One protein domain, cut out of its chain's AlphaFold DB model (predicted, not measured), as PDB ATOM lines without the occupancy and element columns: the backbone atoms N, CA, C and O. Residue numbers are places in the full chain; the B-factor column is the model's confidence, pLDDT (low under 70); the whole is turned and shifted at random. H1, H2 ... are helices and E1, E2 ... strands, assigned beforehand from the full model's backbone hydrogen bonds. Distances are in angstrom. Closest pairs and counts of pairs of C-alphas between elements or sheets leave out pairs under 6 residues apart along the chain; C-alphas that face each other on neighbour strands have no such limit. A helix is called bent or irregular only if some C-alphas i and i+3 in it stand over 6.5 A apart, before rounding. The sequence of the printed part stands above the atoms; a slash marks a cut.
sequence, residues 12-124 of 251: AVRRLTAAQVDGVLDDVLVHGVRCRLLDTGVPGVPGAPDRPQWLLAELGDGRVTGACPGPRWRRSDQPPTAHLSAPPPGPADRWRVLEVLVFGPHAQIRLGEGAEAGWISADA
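AT A GLANCE: This is residues 12 to 124 of the 251 residues of an uncharacterized protein of Nocardiopsis sp. CNZ304 (UniProt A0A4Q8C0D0). A twisted wall of six strands has helix H1 lying across one face, making two layers, while the other face is bare; short H2 packs on H1. The printed 113 residues run E1 H1 H2 E2 E3 H3 E4 E5 E6, class mixed, helices and strands. The antiparallel sheet's order is E1 E6 E5 E4 E2 E3. It is compact, radius of gyration of the C-alphas 13.1 A, spanning 40 by 28 by 18 A.

IN THESE COORDINATES: Find C-alpha 12 at (183.180, 179.275, 190.147), where E1 runs to 15. Next come H1, residues 18 to 30, 16.3 A; H2, 36 to 40; E2, 53 to 59, 19.5 A; and E3, 62 to 68, 20.5 A. H3, 91 to 96, is irregular, C-alphas 92 and 95 being 7.9 A apart. E4 is 97 to 103, E5 107 to 111, and E6 118 to 123, ending at (179.805, 184.077, 191.621).

HOW THE PARTS SIT: Look at N 14 and O 120, 2.9 A, for E1 and E6; N 110 and O 119, 2.9 A, for E6 and E5; N 102 and O 109, 3.0 A, for E5 and E4; N 56 and O 101, 2.9 A, for E4 and E2; N 57 and O 64, 2.8 A, for E2 and E3. E4 E5 E6 form a meander, each strand the antiparallel neighbour of the one before. E3, H3, E4 form a split strand-helix-strand unit, E2 between its strands, with a right-handed crossover. H1 is on the sheet at a height of 9.6 A, across the strands, 83 degrees to E5 on the local plane. H1 and H2 touch, closest C-alphas Val 24 and Leu 37, 6.8 A. H2 and H3 only graze the sheet. Every O i to N i+4 pair is within hydrogen-bond range in H1 and H2; H3 has 0 of 2, and 1 of 3 O i to N i+3 pairs.

THE WHOLE: The C-alphas farthest apart, Gly 44 and His 83, are 40.6 A apart. The printed part has no cut; the links H2 to E2 and E3 to H3 are long. No printed residue is under 70 in pLDDT.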
ATOM      1  N   ALA A  12     182.069 179.612 191.023       95.69
ATOM      2  CA  ALA A  12     183.180 179.275 190.147       95.69
ATOM      3  C   ALA A  12     184.477 179.326 190.960       95.69
ATOM      4  O   ALA A  12     184.764 180.339 191.592       95.69
ATOM      5  N   VAL A  13     185.267 178.249 190.939       95.62
ATOM      6  CA  VAL A  13     186.572 178.182 191.615       95.62
ATOM      7  C   VAL A  13     187.641 177.708 190.641       95.62
ATOM      8  O   VAL A  13     187.445 176.743 189.886       95.62
ATOM      9  N   ARG A  14     188.797 178.371 190.672       97.31
ATOM     10  CA  ARG A  14     189.997 177.960 189.938       97.31
ATOM     11  C   ARG A  14     191.227 178.084 190.815       97.31
ATOM     12  O   ARG A  14     191.379 179.050 191.557       97.31
ATOM     13  N   ARG A  15     192.111 177.096 190.697       97.75
ATOM     14  CA  ARG A  15     193.459 177.170 191.257       97.75
ATOM     15  C   ARG A  15     194.276 178.176 190.445       97.75
ATOM     16  O   ARG A  15     194.179 178.194 189.219       97.75
ATOM     17  N   LEU A  16     195.058 178.989 191.139       98.50
ATOM     18  CA  LEU A  16     195.981 179.950 190.554       98.50
ATOM     19  C   LEU A  16     197.303 179.279 190.176       98.50
ATOM     20  O   LEU A  16     197.737 178.317 190.816       98.50
ATOM     21  N   THR A  17     197.950 179.801 189.139       98.19
ATOM     22  CA  THR A  17     199.339 179.461 188.811       98.19
ATOM     23  C   THR A  17     200.303 180.178 189.759       98.19
ATOM     24  O   THR A  17     199.947 181.193 190.354       98.19
ATOM     25  N   ALA A  18     201.548 179.704 189.861       96.81
ATOM     26  CA  ALA A  18     202.576 180.367 190.672       96.81
ATOM     27  C   ALA A  18     202.758 181.849 190.280       96.81
ATOM     28  O   ALA A  18     202.707 182.720 191.137       96.81
ATOM     29  N   ALA A  19     202.818 182.152 188.979       97.38
ATOM     30  CA  ALA A  19     202.936 183.528 188.490       97.38
ATOM     31  C   ALA A  19     201.733 184.418 188.865       97.38
ATOM     32  O   ALA A  19     201.884 185.617 189.080       97.38
ATOM     33  N   GLN A  20     200.526 183.847 188.949       98.38
ATOM     34  CA  GLN A  20     199.346 184.578 189.418       98.38
ATOM     35  C   GLN A  20     199.410 184.848 190.922       98.38
ATOM     36  O   GLN A  20     199.035 185.935 191.350       98.38
ATOM     37  N   VAL A  21     199.898 183.886 191.710       98.12
ATOM     38  CA  VAL A  21     200.140 184.082 193.146       98.12
ATOM     39  C   VAL A  21     201.166 185.195 193.367       98.12
ATOM     40  O   VAL A  21     200.905 186.112 194.144       98.12
ATOM     41  N   ASP A  22     202.274 185.166 192.625       96.69
ATOM     42  CA  ASP A  22     203.311 186.201 192.663       96.69
ATOM     43  C   ASP A  22     202.731 187.579 192.346       96.69
ATOM     44  O   ASP A  22     202.903 188.515 193.122       96.69
ATOM     45  N   GLY A  23     201.958 187.686 191.261       97.38
ATOM     46  CA  GLY A  23     201.321 188.940 190.866       97.38
ATOM     47  C   GLY A  23     200.350 189.493 191.915       97.38
ATOM     48  O   GLY A  23     200.274 190.706 192.093       97.38
ATOM     49  N   VAL A  24     199.631 188.629 192.642       98.06
ATOM     50  CA  VAL A  24     198.749 189.064 193.738       98.06
ATOM     51  C   VAL A  24     199.566 189.653 194.885       98.06
ATOM     52  O   VAL A  24     199.238 190.743 195.354       98.06
ATOM     53  N   LEU A  25     200.621 188.960 195.327       97.44
ATOM     54  CA  LEU A  25     201.492 189.438 196.406       97.44
ATOM     55  C   LEU A  25     202.204 190.738 196.019       97.44
ATOM     56  O   LEU A  25     202.263 191.669 196.826       97.44
ATOM     57  N   ASP A  26     202.683 190.828 194.780       96.56
ATOM     58  CA  ASP A  26     203.333 192.024 194.258       96.56
ATOM     59  C   ASP A  26     202.376 193.213 194.230       96.56
ATOM     60  O   ASP A  26     202.739 194.297 194.690       96.56
ATOM     61  N   ASP A  27     201.151 193.041 193.730       97.62
ATOM     62  CA  ASP A  27     200.169 194.125 193.700       97.62
ATOM     63  C   ASP A  27     199.858 194.606 195.136       97.62
ATOM     64  O   ASP A  27     199.986 195.798 195.436       97.62
ATOM     65  N   VAL A  28     199.508 193.695 196.054       96.94
ATOM     66  CA  VAL A  28     198.916 194.078 197.354       96.94
ATOM     67  C   VAL A  28     199.934 194.312 198.477       96.94
ATOM     68  O   VAL A  28     199.754 195.244 199.270       96.94
ATOM     69  N   LEU A  29     201.008 193.519 198.563       94.94
ATOM     70  CA  LEU A  29     201.993 193.576 199.658       94.94
ATOM     71  C   LEU A  29     203.263 194.344 199.276       94.94
ATOM     72  O   LEU A  29     203.800 195.059 200.125       94.94
ATOM     73  N   VAL A  30     203.695 194.291 198.014       93.69
ATOM     74  CA  VAL A  30     204.914 194.993 197.571       93.69
ATOM     75  C   VAL A  30     204.600 196.414 197.104       93.69
ATOM     76  O   VAL A  30     205.081 197.381 197.692       93.69
ATOM     77  N   HIS A  31     203.757 196.563 196.083       94.62
ATOM     78  CA  HIS A  31     203.497 197.861 195.451       94.62
ATOM     79  C   HIS A  31     202.359 198.648 196.116       94.62
ATOM     80  O   HIS A  31     202.253 199.859 195.916       94.62
ATOM     81  N   GLY A  32     201.499 197.986 196.898       94.94
ATOM     82  CA  GLY A  32     200.357 198.631 197.552       94.94
ATOM     83  C   GLY A  32     199.336 199.185 196.552       94.94
ATOM     84  O   GLY A  32     198.676 200.196 196.817       94.94
ATOM     85  N   VAL A  33     199.186 198.519 195.406       96.75
ATOM     86  CA  VAL A  33     198.237 198.860 194.341       96.75
ATOM     87  C   VAL A  33     197.091 197.855 194.280       96.75
ATOM     88  O   VAL A  33     197.194 196.721 194.751       96.75
ATOM     89  N   ARG A  34     195.971 198.292 193.712       97.06
ATOM     90  CA  ARG A  34     194.783 197.463 193.498       97.06
ATOM     91  C   ARG A  34     195.137 196.110 192.864       97.06
ATOM     92  O   ARG A  34     195.902 196.063 191.904       97.06
ATOM     93  N   CYS A  35     194.568 195.021 193.386       98.12
ATOM     94  CA  CYS A  35     194.834 193.678 192.876       98.12
ATOM     95  C   CYS A  35     194.180 193.496 191.507       98.12
ATOM     96  O   CYS A  35     192.952 193.387 191.410       98.12
ATOM     97  N   ARG A  36     194.999 193.425 190.454       97.38
ATOM     98  CA  ARG A  36     194.508 193.335 189.070       97.38
ATOM     99  C   ARG A  36     193.796 192.019 188.801       97.38
ATOM    100  O   ARG A  36     192.763 192.008 188.144       97.38
ATOM    101  N   LEU A  37     194.321 190.917 189.340       97.88
ATOM    102  CA  LEU A  37     193.756 189.585 189.122       97.88
ATOM    103  C   LEU A  37     192.330 189.460 189.680       97.88
ATOM    104  O   LEU A  37     191.508 188.751 189.105       97.88
ATOM    105  N   LEU A  38     192.020 190.162 190.776       97.31
ATOM    106  CA  LEU A  38     190.668 190.185 191.336       97.31
ATOM    107  C   LEU A  38     189.687 190.963 190.439       97.31
ATOM    108  O   LEU A  38     188.510 190.610 190.364       97.31
ATOM    109  N   ASP A  39     190.165 191.988 189.731       96.25
ATOM    110  CA  ASP A  39     189.351 192.783 188.806       96.25
ATOM    111  C   ASP A  39     189.109 192.072 187.479       96.25
ATOM    112  O   ASP A  39     188.007 192.135 186.937       96.25
ATOM    113  N   THR A  40     190.131 191.404 186.943       96.19
ATOM    114  CA  THR A  40     190.069 190.784 185.615       96.19
ATOM    115  C   THR A  40     189.582 189.339 185.651       96.19
ATOM    116  O   THR A  40     188.991 188.871 184.678       96.19
ATOM    117  N   GLY A  41     189.793 188.633 186.762       95.69
ATOM    118  CA  GLY A  41     189.489 187.212 186.886       95.69
ATOM    119  C   GLY A  41     190.455 186.322 186.098       95.69
ATOM    120  O   GLY A  41     191.561 186.715 185.718       95.69
ATOM    121  N   VAL A  42     190.031 185.080 185.859       96.56
ATOM    122  CA  VAL A  42     190.771 184.073 185.080       96.56
ATOM    123  C   VAL A  42     189.800 183.313 184.170       96.56
ATOM    124  O   VAL A  42     188.590 183.381 184.385       96.56
ATOM    125  N   PRO A  43     190.264 182.547 183.165       95.06
ATOM    126  CA  PRO A  43     189.363 181.751 182.336       95.06
ATOM    127  C   PRO A  43     188.398 180.882 183.165       95.06
ATOM    128  O   PRO A  43     188.804 179.997 183.924       95.06
ATOM    129  N   GLY A  44     187.097 181.148 183.013       92.06
ATOM    130  CA  GLY A  44     186.022 180.460 183.734       92.06
ATOM    131  C   GLY A  44     185.713 180.982 185.143       92.06
ATOM    132  O   GLY A  44     184.878 180.377 185.809       92.06
ATOM    133  N   VAL A  45     186.347 182.067 185.603       94.94
ATOM    134  CA  VAL A  45     186.009 182.764 186.858       94.94
ATOM    135  C   VAL A  45     185.990 184.272 186.590       94.94
ATOM    136  O   VAL A  45     187.050 184.841 186.317       94.94
ATOM    137  N   PRO A  46     184.819 184.929 186.646       92.94
ATOM    138  CA  PRO A  46     184.726 186.361 186.386       92.94
ATOM    139  C   PRO A  46     185.473 187.178 187.447       92.94
ATOM    140  O   PRO A  46     185.524 186.802 188.619       92.94
ATOM    141  N   GLY A  47     186.045 188.304 187.024       90.38
ATOM    142  CA  GLY A  47     186.563 189.326 187.928       90.38
ATOM    143  C   GLY A  47     185.481 190.312 188.379       90.38
ATOM    144  O   GLY A  47     184.321 190.226 187.965       90.38
ATOM    145  N   ALA A  48     185.861 191.255 189.239       87.19
ATOM    146  CA  ALA A  48     184.967 192.259 189.817       87.19
ATOM    147  C   ALA A  48     185.550 193.687 189.700       87.19
ATOM    148  O   ALA A  48     185.955 194.262 190.717       87.19
ATOM    149  N   PRO A  49     185.598 194.271 188.486       89.50
ATOM    150  CA  PRO A  49     186.178 195.594 188.276       89.50
ATOM    151  C   PRO A  49     185.385 196.681 189.014       89.50
ATOM    152  O   PRO A  49     184.193 196.533 189.293       89.50
ATOM    153  N   ASP A  50     186.067 197.777 189.353       87.44
ATOM    154  CA  ASP A  50     185.484 199.000 189.931       87.44
ATOM    155  C   ASP A  50     184.736 198.822 191.266       87.44
ATOM    156  O   ASP A  50     183.947 199.672 191.690       87.44
ATOM    157  N   ARG A  51     184.981 197.712 191.971       91.69
ATOM    158  CA  ARG A  51     184.447 197.461 193.320       91.69
ATOM    159  C   ARG A  51     185.503 197.681 194.402       91.69
ATOM    160  O   ARG A  51     186.687 197.477 194.143       91.69
ATOM    161  N   PRO A  52     185.126 198.061 195.632       94.19
ATOM    162  CA  PRO A  52     186.086 198.077 196.728       94.19
ATOM    163  C   PRO A  52     186.696 196.687 196.940       94.19
ATOM    164  O   PRO A  52     185.994 195.676 196.847       94.19
ATOM    165  N   GLN A  53     188.000 196.662 197.215       97.31
ATOM    166  CA  GLN A  53     188.729 195.463 197.618       97.31
ATOM    167  C   GLN A  53     189.139 195.574 199.092       97.31
ATOM    168  O   GLN A  53     189.413 196.669 199.589       97.31
ATOM    169  N   TRP A  54     189.217 194.436 199.770       98.12
ATOM    170  CA  TRP A  54     189.709 194.299 201.137       98.12
ATOM    171  C   TRP A  54     190.821 193.258 201.196       98.12
ATOM    172  O   TRP A  54     190.835 192.307 200.414       98.12
ATOM    173  N   LEU A  55     191.746 193.468 202.126       98.00
ATOM    174  CA  LEU A  55     192.900 192.619 202.376       98.00
ATOM    175  C   LEU A  55     192.852 192.144 203.823       98.00
ATOM    176  O   LEU A  55     192.727 192.968 204.734       98.00
ATOM    177  N   LEU A  56     193.003 190.837 204.009       97.50
ATOM    178  CA  LEU A  56     193.329 190.199 205.281       97.50
ATOM    179  C   LEU A  56     194.505 189.256 205.029       97.50
ATOM    180  O   LEU A  56     194.347 188.246 204.350       97.50
ATOM    181  N   ALA A  57     195.684 189.614 205.519       97.62
ATOM    182  CA  ALA A  57     196.879 188.787 205.442       97.62
ATOM    183  C   ALA A  57     197.310 188.400 206.854       97.62
ATOM    184  O   ALA A  57     197.715 189.263 207.633       97.62
ATOM    185  N   GLU A  58     197.227 187.111 207.157       97.62
ATOM    186  CA  GLU A  58     197.714 186.513 208.395       97.62
ATOM    187  C   GLU A  58     199.133 185.990 208.164       97.62
ATOM    188  O   GLU A  58     199.404 185.223 207.231       97.62
ATOM    189  N   LEU A  59     200.046 186.437 209.019       96.38
ATOM    190  CA  LEU A  59     201.462 186.103 209.005       96.38
ATOM    191  C   LEU A  59     201.844 185.441 210.336       96.38
ATOM    192  O   LEU A  59     201.197 185.653 211.359       96.38
ATOM    193  N   GLY A  60     202.935 184.676 210.356       94.25
ATOM    194  CA  GLY A  60     203.411 183.998 211.570       94.25
ATOM    195  C   GLY A  60     203.732 184.933 212.747       94.25
ATOM    196  O   GLY A  60     203.762 184.492 213.892       94.25
ATOM    197  N   ASP A  61     203.955 186.220 212.482       91.94
ATOM    198  CA  ASP A  61     204.323 187.253 213.453       91.94
ATOM    199  C   ASP A  61     203.293 188.392 213.570       91.94
ATOM    200  O   ASP A  61     203.544 189.392 214.245       91.94
ATOM    201  N   GLY A  62     202.125 188.261 212.936       94.12
ATOM    202  CA  GLY A  62     201.049 189.244 213.031       94.12
ATOM    203  C   GLY A  62     200.191 189.289 211.776       94.12
ATOM    204  O   GLY A  62     200.006 188.292 211.097       94.12
ATOM    205  N   ARG A  63     199.643 190.462 211.457       96.00
ATOM    206  CA  ARG A  63     198.712 190.619 210.333       96.00
ATOM    207  C   ARG A  63     198.879 191.940 209.612       96.00
ATOM    208  O   ARG A  63     199.330 192.925 210.202       96.00
ATOM    209  N   VAL A  64     198.443 191.954 208.358       97.19
ATOM    210  CA  VAL A  64     198.255 193.159 207.551       97.19
ATOM    211  C   VAL A  64     196.823 193.165 207.040       97.19
ATOM    212  O   VAL A  64     196.365 192.215 206.411       97.19
ATOM    213  N   THR A  65     196.108 194.254 207.298       97.50
ATOM    214  CA  THR A  65     194.761 194.472 206.767       97.50
ATOM    215  C   THR A  65     194.744 195.699 205.871       97.50
ATOM    216  O   THR A  65     195.629 196.555 205.950       97.50
ATOM    217  N   GLY A  66     193.745 195.818 205.006       97.06
ATOM    218  CA  GLY A  66     193.615 197.015 204.186       97.06
ATOM    219  C   GLY A  66     192.308 197.097 203.424       97.06
ATOM    220  O   GLY A  66     191.583 196.112 203.286       97.06
ATOM    221  N   ALA A  67     192.029 198.297 202.921       97.06
ATOM    222  CA  ALA A  67     190.951 198.561 201.977       97.06
ATOM    223  C   ALA A  67     191.489 199.329 200.764       97.06
ATOM    224  O   ALA A  67     192.395 200.161 200.874       97.06
ATOM    225  N   CYS A  68     190.908 199.051 199.601       96.81
ATOM    226  CA  CYS A  68     191.245 199.671 198.327       96.81
ATOM    227  C   CYS A  68     189.958 199.982 197.542       96.81
ATOM    228  O   CYS A  68     189.518 199.183 196.710       96.81
ATOM    229  N   PRO A  69     189.300 201.127 197.819       92.75
ATOM    230  CA  PRO A  69     188.143 201.580 197.048       92.75
ATOM    231  C   PRO A  69     188.530 202.203 195.697       92.75
ATOM    232  O   PRO A  69     187.672 202.345 194.835       92.75
ATOM    233  N   GLY A  70     189.803 202.568 195.514       91.69
ATOM    234  CA  GLY A  70     190.338 203.188 194.300       91.69
ATOM    235  C   GLY A  70     191.583 202.452 193.781       91.69
ATOM    236  O   GLY A  70     191.591 201.222 193.773       91.69
ATOM    237  N   PRO A  71     192.641 203.167 193.351       92.56
ATOM    238  CA  PRO A  71     193.818 202.547 192.728       92.56
ATOM    239  C   PRO A  71     194.893 202.068 193.720       92.56
ATOM    240  O   PRO A  71     195.765 201.283 193.348       92.56
ATOM    241  N   ARG A  72     194.876 202.562 194.965       95.44
ATOM    242  CA  ARG A  72     195.896 202.276 195.986       95.44
ATOM    243  C   ARG A  72     195.276 201.758 197.270       95.44
ATOM    244  O   ARG A  72     194.158 202.140 197.624       95.44
ATOM    245  N   TRP A  73     196.009 200.890 197.956       96.31
ATOM    246  CA  TRP A  73     195.613 200.389 199.263       96.31
ATOM    247  C   TRP A  73     195.912 201.416 200.345       96.31
ATOM    248  O   TRP A  73     197.004 201.983 200.389       96.31
ATOM    249  N   ARG A  74     194.972 201.572 201.278       96.19
ATOM    250  CA  ARG A  74     195.293 202.026 202.628       96.19
ATOM    251  C   ARG A  74     195.479 200.781 203.489       96.19
ATOM    252  O   ARG A  74     194.510 200.048 203.709       96.19
ATOM    253  N   ARG A  75     196.712 200.520 203.926       96.12
ATOM    254  CA  ARG A  75     197.067 199.308 204.681       96.12
ATOM    255  C   ARG A  75     197.404 199.615 206.134       96.12
ATOM    256  O   ARG A  75     197.848 200.712 206.462       96.12
ATOM    257  N   SER A  76     197.216 198.629 207.002       97.06
ATOM    258  CA  SER A  76     197.469 198.770 208.433       97.06
ATOM    259  C   SER A  76     198.957 198.862 208.788       97.06
ATOM    260  O   SER A  76     199.289 199.457 209.812       97.06
ATOM    261  N   ASP A  77     199.852 198.349 207.941       95.75
ATOM    262  CA  ASP A  77     201.314 198.429 208.091       95.75
ATOM    263  C   ASP A  77     201.893 199.812 207.741       95.75
ATOM    264  O   ASP A  77     203.088 200.051 207.891       95.75
ATOM    265  N   GLN A  78     201.048 200.752 207.313       94.69
ATOM    266  CA  GLN A  78     201.426 202.138 207.045       94.69
ATOM    267  C   GLN A  78     201.109 203.046 208.249       94.69
ATOM    268  O   GLN A  78     200.300 202.693 209.116       94.69
ATOM    269  N   PRO A  79     201.725 204.242 208.348       93.31
ATOM    270  CA  PRO A  79     201.339 205.223 209.357       93.31
ATOM    271  C   PRO A  79     199.833 205.554 209.308       93.31
ATOM    272  O   PRO A  79     199.254 205.633 208.224       93.31
ATOM    273  N   PRO A  80     199.182 205.788 210.464       93.69
ATOM    274  CA  PRO A  80     199.756 205.811 211.813       93.69
ATOM    275  C   PRO A  80     199.787 204.436 212.512       93.69
ATOM    276  O   PRO A  80     200.179 204.356 213.674       93.69
ATOM    277  N   THR A  81     199.363 203.356 211.853       95.25
ATOM    278  CA  THR A  81     199.120 202.042 212.480       95.25
ATOM    279  C   THR A  81     200.232 201.017 212.288       95.25
ATOM    280  O   THR A  81     200.097 199.906 212.790       95.25
ATOM    281  N   ALA A  82     201.333 201.384 211.632       95.06
ATOM    282  CA  ALA A  82     202.446 200.479 211.335       95.06
ATOM    283  C   ALA A  82     202.920 199.657 212.550       95.06
ATOM    284  O   ALA A  82     203.147 198.462 212.439       95.06
ATOM    285  N   HIS A  83     202.977 200.276 213.733       94.25
ATOM    286  CA  HIS A  83     203.379 199.636 214.993       94.25
ATOM    287  C   HIS A  83     202.408 198.555 215.517       94.25
ATOM    288  O   HIS A  83     202.745 197.853 216.464       94.25
ATOM    289  N   LEU A  84     201.204 198.443 214.947       94.75
ATOM    290  CA  LEU A  84     200.176 197.451 215.299       94.75
ATOM    291  C   LEU A  84     200.060 196.322 214.265       94.75
ATOM    292  O   LEU A  84     199.183 195.467 214.396       94.75
ATOM    293  N   SER A  85     200.877 196.351 213.212       95.19
ATOM    294  CA  SER A  85     200.827 195.389 212.111       95.19
ATOM    295  C   SER A  85     202.181 194.731 211.916       95.19
ATOM    296  O   SER A  85     203.218 195.299 212.253       95.19
ATOM    297  N   ALA A  86     202.167 193.539 211.332       93.25
ATOM    298  CA  ALA A  86     203.400 192.918 210.879       93.25
ATOM    299  C   ALA A  86     203.934 193.660 209.637       93.25
ATOM    300  O   ALA A  86     203.140 194.180 208.844       93.25
ATOM    301  N   PRO A  87     205.259 193.707 209.423       92.50
ATOM    302  CA  PRO A  87     205.805 194.189 208.163       92.50
ATOM    303  C   PRO A  87     205.412 193.222 207.032       92.50
ATOM    304  O   PRO A  87     205.443 192.001 207.248       92.50
ATOM    305  N   PRO A  88     205.072 193.725 205.830       91.56
ATOM    306  CA  PRO A  88     204.698 192.873 204.708       91.56
ATOM    307  C   PRO A  88     205.859 191.925 204.352       91.56
ATOM    308  O   PRO A  88     207.017 192.350 204.370       91.56
ATOM    309  N   PRO A  89     205.586 190.643 204.051       91.06
ATOM    310  CA  PRO A  89     206.624 189.688 203.692       91.06
ATOM    311  C   PRO A  89     207.235 190.063 202.338       91.06
ATOM    312  O   PRO A  89     206.520 190.287 201.359       91.06
ATOM    313  N   GLY A  90     208.566 190.114 202.275       87.88
ATOM    314  CA  GLY A  90     209.284 190.162 201.004       87.88
ATOM    315  C   GLY A  90     209.301 188.793 200.305       87.88
ATOM    316  O   GLY A  90     208.876 187.790 200.883       87.88
ATOM    317  N   PRO A  91     209.855 188.697 199.082       85.94
ATOM    318  CA  PRO A  91     209.948 187.428 198.353       85.94
ATOM    319  C   PRO A  91     210.679 186.308 199.111       85.94
ATOM    320  O   PRO A  91     210.304 185.147 198.988       85.94
ATOM    321  N   ALA A  92     211.688 186.647 199.921       88.88
ATOM    322  CA  ALA A  92     212.433 185.687 200.743       88.88
ATOM    323  C   ALA A  92     211.674 185.240 202.010       88.88
ATOM    324  O   ALA A  92     212.015 184.224 202.611       88.88
ATOM    325  N   ASP A  93     210.624 185.970 202.389       93.25
ATOM    326  CA  ASP A  93     209.906 185.816 203.656       93.25
ATOM    327  C   ASP A  93     208.527 185.173 203.480       93.25
ATOM    328  O   ASP A  93     207.684 185.228 204.374       93.25
ATOM    329  N   ARG A  94     208.270 184.552 202.324       92.62
ATOM    330  CA  ARG A  94     206.972 183.933 202.018       92.62
ATOM    331  C   ARG A  94     206.565 182.847 202.998       92.62
ATOM    332  O   ARG A  94     205.378 182.683 203.234       92.62
ATOM    333  N   TRP A  95     207.531 182.176 203.618       94.75
ATOM    334  CA  TRP A  95     207.301 181.207 204.689       94.75
ATOM    335  C   TRP A  95     206.541 181.801 205.889       94.75
ATOM    336  O   TRP A  95     205.937 181.054 206.650       94.75
ATOM    337  N   ARG A  96     206.532 183.135 206.060       96.06
ATOM    338  CA  ARG A  96     205.723 183.816 207.083       96.06
ATOM    339  C   ARG A  96     204.240 183.850 206.739       96.06
ATOM    340  O   ARG A  96     203.448 184.082 207.641       96.06
ATOM    341  N   VAL A  97     203.854 183.685 205.473       97.25
ATOM    342  CA  VAL A  97     202.448 183.729 205.053       97.25
ATOM    343  C   VAL A  97     201.724 182.504 205.589       97.25
ATOM    344  O   VAL A  97     202.060 181.385 205.216       97.25
ATOM    345  N   LEU A  98     200.700 182.724 206.412       98.00
ATOM    346  CA  LEU A  98     199.757 181.682 206.816       98.00
ATOM    347  C   LEU A  98     198.538 181.690 205.892       98.00
ATOM    348  O   LEU A  98     198.111 180.646 205.406       98.00
ATOM    349  N   GLU A  99     198.006 182.881 205.611       98.06
ATOM    350  CA  GLU A  99     196.901 183.063 204.676       98.06
ATOM    351  C   GLU A  99     196.854 184.499 204.147       98.06
ATOM    352  O   GLU A  99     197.056 185.455 204.893       98.06
ATOM    353  N   VAL A 100     196.536 184.671 202.862       98.38
ATOM    354  CA  VAL A 100     196.193 185.984 202.294       98.38
ATOM    355  C   VAL A 100     194.841 185.903 201.609       98.38
ATOM    356  O   VAL A 100     194.655 185.138 200.662       98.38
ATOM    357  N   LEU A 101     193.910 186.741 202.051       98.50
ATOM    358  CA  LEU A 101     192.606 186.943 201.440       98.50
ATOM    359  C   LEU A 101     192.557 188.331 200.808       98.50
ATOM    360  O   LEU A 101     192.662 189.343 201.502       98.50
ATOM    361  N   VAL A 102     192.347 188.372 199.493       98.38
ATOM    362  CA  VAL A 102     192.002 189.601 198.768       98.38
ATOM    363  C   VAL A 102     190.607 189.415 198.210       98.38
ATOM    364  O   VAL A 102     190.379 188.517 197.401       98.38
ATOM    365  N   PHE A 103     189.649 190.217 198.652       98.00
ATOM    366  CA  PHE A 103     188.245 189.980 198.328       98.00
ATOM    367  C   PHE A 103     187.491 191.258 198.015       98.00
ATOM    368  O   PHE A 103     187.864 192.354 198.426       98.00
ATOM    369  N   GLY A 104     186.406 191.088 197.275       95.94
ATOM    370  CA  GLY A 104     185.421 192.107 196.977       95.94
ATOM    371  C   GLY A 104     184.025 191.486 196.920       95.94
ATOM    372  O   GLY A 104     183.852 190.292 197.184       95.94
ATOM    373  N   PRO A 105     183.006 192.257 196.517       93.81
ATOM    374  CA  PRO A 105     181.622 191.793 196.545       93.81
ATOM    375  C   PRO A 105     181.371 190.517 195.735       93.81
ATOM    376  O   PRO A 105     180.599 189.672 196.172       93.81
ATOM    377  N   HIS A 106     182.075 190.317 194.615       92.56
ATOM    378  CA  HIS A 106     181.791 189.232 193.660       92.56
ATOM    379  C   HIS A 106     182.923 188.221 193.461       92.56
ATOM    380  O   HIS A 106     182.680 187.158 192.896       92.56
ATOM    381  N   ALA A 107     184.130 188.515 193.949       96.25
ATOM    382  CA  ALA A 107     185.273 187.620 193.845       96.25
ATOM    383  C   ALA A 107     186.127 187.625 195.122       96.25
ATOM    384  O   ALA A 107     186.140 188.597 195.878       96.25
ATOM    385  N   GLN A 108     186.852 186.535 195.350       98.00
ATOM    386  CA  GLN A 108     187.846 186.389 196.411       98.00
ATOM    387  C   GLN A 108     189.018 185.554 195.907       98.00
ATOM    388  O   GLN A 108     188.825 184.470 195.353       98.00
ATOM    389  N   ILE A 109     190.222 186.033 196.185       98.62
ATOM    390  CA  ILE A 109     191.473 185.295 196.088       98.62
ATOM    391  C   ILE A 109     191.880 184.851 197.491       98.62
ATOM    392  O   ILE A 109     191.855 185.650 198.426       98.62
ATOM    393  N   ARG A 110     192.260 183.580 197.621       98.38
ATOM    394  CA  ARG A 110     192.845 182.985 198.823       98.38
ATOM    395  C   ARG A 110     194.204 182.406 198.471       98.38
ATOM    396  O   ARG A 110     194.271 181.550 197.592       98.38
ATOM    397  N   LEU A 111     195.249 182.841 199.159       98.38
ATOM    398  CA  LEU A 111     196.584 182.251 199.112       98.38
ATOM    399  C   LEU A 111     196.814 181.509 200.428       98.38
ATOM    400  O   LEU A 111     196.536 182.066 201.488       98.38
ATOM    401  N   GLY A 112     197.250 180.256 200.346       96.81
ATOM    402  CA  GLY A 112     197.532 179.422 201.512       96.81
ATOM    403  C   GLY A 112     198.921 179.664 202.100       96.81
ATOM    404  O   GLY A 112     199.637 180.580 201.690       96.81
ATOM    405  N   GLU A 113     199.293 178.793 203.034       97.12
ATOM    406  CA  GLU A 113     200.579 178.816 203.727       97.12
ATOM    407  C   GLU A 113     201.764 178.852 202.751       97.12
ATOM    408  O   GLU A 113     201.730 178.250 201.671       97.12
ATOM    409  N   GLY A 114     202.781 179.647 203.086       96.19
ATOM    410  CA  GLY A 114     203.955 179.868 202.241       96.19
ATOM    411  C   GLY A 114     203.659 180.577 200.912       96.19
ATOM    412  O   GLY A 114     204.566 180.770 200.103       96.19
ATOM    413  N   ALA A 115     202.394 180.931 200.655       94.56
ATOM    414  CA  ALA A 115     201.876 181.249 199.329       94.56
ATOM    415  C   ALA A 115     202.201 180.164 198.276       94.56
ATOM    416  O   ALA A 115     202.402 180.468 197.099       94.56
ATOM    417  N   GLU A 116     202.242 178.887 198.673       94.88
ATOM    418  CA  GLU A 116     202.558 177.773 197.760       94.88
ATOM    419  C   GLU A 116     201.389 177.418 196.829       94.88
ATOM    420  O   GLU A 116     201.562 176.875 195.732       94.88
ATOM    421  N   ALA A 117     200.167 177.724 197.261       95.94
ATOM    422  CA  ALA A 117     198.954 177.512 196.494       95.94
ATOM    423  C   ALA A 117     197.987 178.680 196.676       95.94
ATOM    424  O   ALA A 117     197.901 179.288 197.742       95.94
ATOM    425  N   GLY A 118     197.218 178.959 195.627       97.94
ATOM    426  CA  GLY A 118     196.166 179.956 195.668       97.94
ATOM    427  C   GLY A 118     194.955 179.555 194.844       97.94
ATOM    428  O   GLY A 118     195.045 178.732 193.929       97.94
ATOM    429  N   TRP A 119     193.819 180.159 195.164       98.25
ATOM    430  CA  TRP A 119     192.558 179.977 194.460       98.25
ATOM    431  C   TRP A 119     191.867 181.315 194.276       98.25
ATOM    432  O   TRP A 119     191.889 182.156 195.172       98.25
ATOM    433  N   ILE A 120     191.210 181.477 193.134       98.31
ATOM    434  CA  ILE A 120     190.235 182.535 192.903       98.31
ATOM    435  C   ILE A 120     188.845 181.913 192.834       98.31
ATOM    436  O   ILE A 120     188.637 180.859 192.223       98.31
ATOM    437  N   SER A 121     187.907 182.568 193.497       97.06
ATOM    438  CA  SER A 121     186.509 182.177 193.583       97.06
ATOM    439  C   SER A 121     185.623 183.367 193.243       97.06
ATOM    440  O   SER A 121     185.927 184.484 193.659       97.06
ATOM    441  N   ALA A 122     184.551 183.142 192.491       96.50
ATOM    442  CA  ALA A 122     183.578 184.176 192.153       96.50
ATOM    443  C   ALA A 122     182.178 183.585 191.977       96.50
ATOM    444  O   ALA A 122     182.013 182.366 191.861       96.50
ATOM    445  N   ASP A 123     181.179 184.461 191.941       92.94
ATOM    446  CA  ASP A 123     179.805 184.077 191.621       92.94
ATOM    447  C   ASP A 123     179.760 183.440 190.219       92.94
ATOM    448  O   ASP A 123     180.203 184.036 189.232       92.94
ATOM    449  N   ALA A 124     179.250 182.209 190.123       90.50
ATOM    450  CA  ALA A 124     178.996 181.573 188.837       90.50
ATOM    451  C   ALA A 124     177.630 182.029 188.302       90.50
ATOM    452  O   ALA A 124     176.648 181.994 189.049       90.50
TER     453      ALA A 124